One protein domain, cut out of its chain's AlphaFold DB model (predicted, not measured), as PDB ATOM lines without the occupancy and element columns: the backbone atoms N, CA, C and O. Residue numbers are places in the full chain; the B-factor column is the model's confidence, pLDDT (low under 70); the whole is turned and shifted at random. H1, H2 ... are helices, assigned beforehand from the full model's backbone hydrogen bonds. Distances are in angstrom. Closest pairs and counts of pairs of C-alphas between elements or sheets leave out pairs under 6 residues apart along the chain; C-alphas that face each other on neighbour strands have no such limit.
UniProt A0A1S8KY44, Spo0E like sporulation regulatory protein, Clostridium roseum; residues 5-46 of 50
ATOM      1  N   ILE A   5      32.232 -54.032  35.380       93.00
ATOM      2  CA  ILE A   5      33.494 -53.435  35.835       93.00
ATOM      3  C   ILE A   5      34.500 -53.361  34.679       93.00
ATOM      4  O   ILE A   5      35.045 -52.294  34.423       93.00
ATOM      5  N   GLU A   6      34.696 -54.447  33.923       94.19
ATOM      6  CA  GLU A   6      35.634 -54.465  32.786       94.19
ATOM      7  C   GLU A   6      35.191 -53.523  31.665       94.19
ATOM      8  O   GLU A   6      36.024 -52.860  31.045       94.19
ATOM      9  N   LYS A   7      33.876 -53.420  31.433       94.31
ATOM     10  CA  LYS A   7      33.317 -52.458  30.477       94.31
ATOM     11  C   LYS A   7      33.643 -51.021  30.898       94.31
ATOM     12  O   LYS A   7      34.229 -50.282  30.112       94.31
ATOM     13  N   LEU A   8      33.310 -50.640  32.134       95.31
ATOM     14  CA  LEU A   8      33.578 -49.295  32.656       95.31
ATOM     15  C   LEU A   8      35.079 -48.988  32.717       95.31
ATOM     16  O   LEU A   8      35.470 -47.860  32.433       95.31
ATOM     17  N   ARG A   9      35.923 -49.985  33.018       95.44
ATOM     18  CA  ARG A   9      37.384 -49.853  32.971       95.44
ATOM     19  C   ARG A   9      37.870 -49.527  31.560       95.44
ATOM     20  O   ARG A   9      38.689 -48.629  31.400       95.44
ATOM     21  N   GLY A  10      37.370 -50.232  30.544       95.69
ATOM     22  CA  GLY A  10      37.720 -49.975  29.144       95.69
ATOM     23  C   GLY A  10      37.274 -48.592  28.667       95.69
ATOM     24  O   GLY A  10      38.044 -47.880  28.029       95.69
ATOM     25  N   GLU A  11      36.057 -48.183  29.029       94.88
ATOM     26  CA  GLU A  11      35.532 -46.854  28.702       94.88
ATOM     27  C   GLU A  11      36.338 -45.743  29.388       94.88
ATOM     28  O   GLU A  11      36.738 -44.791  28.727       94.88
ATOM     29  N   LEU A  12      36.646 -45.887  30.683       96.00
ATOM     30  CA  LEU A  12      37.482 -44.933  31.415       96.00
ATOM     31  C   LEU A  12      38.895 -44.849  30.823       96.00
ATOM     32  O   LEU A  12      39.419 -43.753  30.667       96.00
ATOM     33  N   TYR A  13      39.490 -45.982  30.437       96.19
ATOM     34  CA  TYR A  13      40.807 -46.014  29.797       96.19
ATOM     35  C   TYR A  13      40.837 -45.250  28.467       96.19
ATOM     36  O   TYR A  13      41.806 -44.552  28.178       96.19
ATOM     37  N   MET A  14      39.781 -45.357  27.658       95.38
ATOM     38  CA  MET A  14      39.660 -44.565  26.430       95.38
ATOM     39  C   MET A  14      39.449 -43.081  26.730       95.38
ATOM     40  O   MET A  14      39.995 -42.232  26.033       95.38
ATOM     41  N   LEU A  15      38.693 -42.772  27.780       94.88
ATOM     42  CA  LEU A  15      38.373 -41.406  28.170       94.88
ATOM     43  C   LEU A  15      39.621 -40.637  28.630       94.88
ATOM     44  O   LEU A  15      39.896 -39.555  28.123       94.88
ATOM     45  N   ILE A  16      40.444 -41.231  29.501       95.19
ATOM     46  CA  ILE A  16      41.675 -40.598  30.011       95.19
ATOM     47  C   ILE A  16      42.773 -40.425  28.951       95.19
ATOM     48  O   ILE A  16      43.746 -39.722  29.196       95.19
ATOM     49  N   LYS A  17      42.656 -41.073  27.782       95.00
ATOM     50  CA  LYS A  17      43.581 -40.846  26.659       95.00
ATOM     51  C   LYS A  17      43.354 -39.504  25.975       95.00
ATOM     52  O   LYS A  17      44.291 -38.971  25.393       95.00
ATOM     53  N   ASN A  18      42.123 -38.997  26.027       92.94
ATOM     54  CA  ASN A  18      41.699 -37.806  25.292       92.94
ATOM     55  C   ASN A  18      41.314 -36.638  26.216       92.94
ATOM     56  O   ASN A  18      41.065 -35.540  25.726       92.94
ATOM     57  N   HIS A  19      41.262 -36.868  27.531       93.25
ATOM     58  CA  HIS A  19      40.774 -35.925  28.538       93.25
ATOM     59  C   HIS A  19      41.703 -35.863  29.748       93.25
ATOM     60  O   HIS A  19      42.425 -36.818  30.047       93.25
ATOM     61  N   ASN A  20      41.664 -34.747  30.476       94.44
ATOM     62  CA  ASN A  20      42.406 -34.619  31.724       94.44
ATOM     63  C   ASN A  20      41.734 -35.439  32.824       94.44
ATOM     64  O   ASN A  20      40.517 -35.613  32.856       94.44
ATOM     65  N   LEU A  21      42.524 -35.874  33.805       92.62
ATOM     66  CA  LEU A  21      42.006 -36.638  34.945       92.62
ATOM     67  C   LEU A  21      40.978 -35.862  35.783       92.62
ATOM     68  O   LEU A  21      40.159 -36.468  36.467       92.62
ATOM     69  N   THR A  22      41.022 -34.531  35.725       94.50
ATOM     70  CA  THR A  22      40.108 -33.626  36.430       94.50
ATOM     71  C   THR A  22      38.847 -33.295  35.638       94.50
ATOM     72  O   THR A  22      37.980 -32.600  36.162       94.50
ATOM     73  N   ASP A  23      38.733 -33.748  34.387       96.25
ATOM     74  CA  ASP A  23      37.562 -33.451  33.569       96.25
ATOM     75  C   ASP A  23      36.324 -34.115  34.178       96.25
ATOM     76  O   ASP A  23      36.359 -35.262  34.635       96.25
ATOM     77  N   SER A  24      35.201 -33.394  34.177       96.06
ATOM     78  CA  SER A  24      33.965 -33.845  34.832       96.06
ATOM     79  C   SER A  24      33.496 -35.212  34.328       96.06
ATOM     80  O   SER A  24      32.940 -36.001  35.096       96.06
ATOM     81  N   GLU A  25      33.721 -35.514  33.049       95.62
ATOM     82  CA  GLU A  25      33.376 -36.807  32.463       95.62
ATOM     83  C   GLU A  25      34.260 -37.930  33.022       95.62
ATOM     84  O   GLU A  25      33.751 -38.984  33.410       95.62
ATOM     85  N   VAL A  26      35.568 -37.680  33.155       96.38
ATOM     86  CA  VAL A  26      36.533 -38.626  33.732       96.38
ATOM     87  C   VAL A  26      36.225 -38.888  35.196       96.38
ATOM     88  O   VAL A  26      36.182 -40.049  35.614       96.38
ATOM     89  N   LEU A  27      35.919 -37.842  35.961       97.56
ATOM     90  CA  LEU A  27      35.518 -37.967  37.360       97.56
ATOM     91  C   LEU A  27      34.222 -38.771  37.500       97.56
ATOM     92  O   LEU A  27      34.160 -39.726  38.276       97.56
ATOM     93  N   THR A  28      33.207 -38.448  36.695       97.06
ATOM     94  CA  THR A  28      31.913 -39.147  36.720       97.06
ATOM     95  C   THR A  28      32.078 -40.629  36.394       97.06
ATOM     96  O   THR A  28      31.541 -41.493  37.093       97.06
ATOM     97  N   LYS A  29      32.863 -40.947  35.362       96.44
ATOM     98  CA  LYS A  29      33.113 -42.326  34.942       96.44
ATOM     99  C   LYS A  29      33.928 -43.104  35.978       96.44
ATOM    100  O   LYS A  29      33.620 -44.266  36.254       96.44
ATOM    101  N   SER A  30      34.908 -42.453  36.602       96.50
ATOM    102  CA  SER A  30      35.698 -43.013  37.704       96.50
ATOM    103  C   SER A  30      34.816 -43.353  38.906       96.50
ATOM    104  O   SER A  30      34.886 -44.468  39.426       96.50
ATOM    105  N   GLN A  31      33.905 -42.451  39.285       97.31
ATOM    106  CA  GLN A  31      32.949 -42.678  40.370       97.31
ATOM    107  C   GLN A  31      32.018 -43.864  40.068       97.31
ATOM    108  O   GLN A  31      31.760 -44.698  40.939       97.31
ATOM    109  N   GLN A  32      31.531 -43.981  38.828       96.62
ATOM    110  CA  GLN A  32      30.698 -45.109  38.399       96.62
ATOM    111  C   GLN A  32      31.438 -46.447  38.513       96.62
ATOM    112  O   GLN A  32      30.879 -47.410  39.047       96.62
ATOM    113  N   LEU A  33      32.691 -46.505  38.050       96.44
ATOM    114  CA  LEU A  33      33.535 -47.694  38.168       96.44
ATOM    115  C   LEU A  33      33.760 -48.063  39.639       96.44
ATOM    116  O   LEU A  33      33.556 -49.216  40.023       96.44
ATOM    117  N   GLN A  34      34.097 -47.082  40.476       95.94
ATOM    118  CA  GLN A  34      34.313 -47.304  41.901       95.94
ATOM    119  C   GLN A  34      33.051 -47.818  42.605       95.94
ATOM    120  O   GLN A  34      33.129 -48.747  43.404       95.94
ATOM    121  N   ASN A  35      31.871 -47.297  42.262       95.19
ATOM    122  CA  ASN A  35      30.604 -47.790  42.802       95.19
ATOM    123  C   ASN A  35      30.344 -49.256  42.430       95.19
ATOM    124  O   ASN A  35      29.867 -50.025  43.265       95.19
ATOM    125  N   GLN A  36      30.671 -49.673  41.203       93.75
ATOM    126  CA  GLN A  36      30.536 -51.075  40.795       93.75
ATOM    127  C   GLN A  36      31.515 -51.986  41.541       93.75
ATOM    128  O   GLN A  36      31.107 -53.047  42.013       93.75
ATOM    129  N   ILE A  37      32.766 -51.553  41.713       92.31
ATOM    130  CA  ILE A  37      33.765 -52.282  42.506       92.31
ATOM    131  C   ILE A  37      33.294 -52.412  43.956       92.31
ATOM    132  O   ILE A  37      33.272 -53.513  44.495       92.31
ATOM    133  N   ASN A  38      32.838 -51.321  44.573       92.12
ATOM    134  CA  ASN A  38      32.328 -51.334  45.945       92.12
ATOM    135  C   ASN A  38      31.122 -52.268  46.098       92.12
ATOM    136  O   ASN A  38      31.024 -52.994  47.085       92.12
ATOM    137  N   ASN A  39      30.210 -52.270  45.125       90.81
ATOM    138  CA  ASN A  39      29.062 -53.170  45.129       90.81
ATOM    139  C   ASN A  39      29.488 -54.637  45.040       90.81
ATOM    140  O   ASN A  39      28.955 -55.448  45.795       90.81
ATOM    141  N   PHE A  40      30.454 -54.962  44.180       88.38
ATOM    142  CA  PHE A  40      31.024 -56.306  44.074       88.38
ATOM    143  C   PHE A  40      31.721 -56.725  45.381       88.38
ATOM    144  O   PHE A  40      31.436 -57.780  45.938       88.38
ATOM    145  N   MET A  41      32.551 -55.850  45.956       87.31
ATOM    146  CA  MET A  41      33.237 -56.103  47.230       87.31
ATOM    147  C   MET A  41      32.255 -56.349  48.389       87.31
ATOM    148  O   MET A  41      32.460 -57.242  49.212       87.31
ATOM    149  N   LYS A  42      31.156 -55.586  48.451       86.50
ATOM    150  CA  LYS A  42      30.131 -55.734  49.495       86.50
ATOM    151  C   LYS A  42      29.262 -56.976  49.304       86.50
ATOM    152  O   LYS A  42      28.972 -57.659  50.282       86.50
ATOM    153  N   LYS A  43      28.798 -57.243  48.078       82.69
ATOM    154  CA  LYS A  43      27.817 -58.306  47.799       82.69
ATOM    155  C   LYS A  43      28.467 -59.669  47.626       82.69
ATOM    156  O   LYS A  43      28.019 -60.628  48.247       82.69
ATOM    157  N   ASP A  44      29.513 -59.740  46.814       76.81
ATOM    158  CA  ASP A  44      30.133 -61.003  46.417       76.81
ATOM    159  C   ASP A  44      31.244 -61.413  47.387       76.81
ATOM    160  O   ASP A  44      31.397 -62.592  47.692       76.81
ATOM    161  N   LEU A  45      31.978 -60.439  47.937       79.19
ATOM    162  CA  LEU A  45      33.109 -60.699  48.838       79.19
ATOM    163  C   LEU A  45      32.791 -60.457  50.327       79.19
ATOM    164  O   LEU A  45      33.640 -60.725  51.174       79.19
ATOM    165  N   LYS A  46      31.577 -59.988  50.666       75.62
ATOM    166  CA  LYS A  46      31.119 -59.688  52.045       75.62
ATOM    167  C   LYS A  46      32.094 -58.822  52.860       75.62
ATOM    168  O   LYS A  46      32.129 -58.908  54.089       75.62
TER     169      LYS A  46
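AT A GLANCE: This is residues 5 to 46 of the 50 residues of the protein "Spo0E like sporulation regulatory protein" of Clostridium roseum (UniProt A0A1S8KY44). This is a helical hairpin: H1 runs out, the chain turns through a tight link, and the longer H2 folds back beside it, nearly antiparallel to it. The far end of H2 runs on past the beginning of H1, and residues 41 to 46 stick out there. The printed part has 42 residues with two named helices, H1 then H2, and no named strand; the class is all helix. The whole is only just loose, close to compact, with a radius of gyration of the C-alphas of 11.4 A, and its C-alphas span 36 by 16 by 9 A, only just a rod.

IN THESE COORDINATES: Find C-alpha 5 at (33.494, -53.435, 35.835); from there H1, residues 5 to 18, runs 20.6 A to C-alpha 18 at (41.699, -37.806, 25.292). Read on through residues 19 to 23 to Ser 24, where H2, residues 24 to 43, begins. It runs 28.4 A to C-alpha 43 at (27.817, -58.306, 47.799), and residues 44 to 46 follow it.

HOW THE PARTS SIT: H1 and H2 touch, with 12 pairs of C-alphas within 8 A. Look at Leu 8 and Leu 33 for their closest C-alphas, 5.7 A apart. The two helices run opposite ways at a shallow tilt of 19 degrees, and they form a helical hairpin. Their centres are 11.9 A apart. In H2 every O i to N i+4 pair is within hydrogen-bond range; in H1 8 of 10 are.

THE WHOLE: The two C-alphas farthest apart are those of Asn 18 and Lys 46, at 36.1 A, while those of Ile 5 and Lys 46, the first and last printed, are 17.5 A apart. Residues 41 to 46, of which 41 to 43 belong to H2, stand free. The printed part has no cut, and the link from H1 to H2 is tight. In the B-factor column the mean pLDDT of the printed part is 92.9, and no printed residue is under 70.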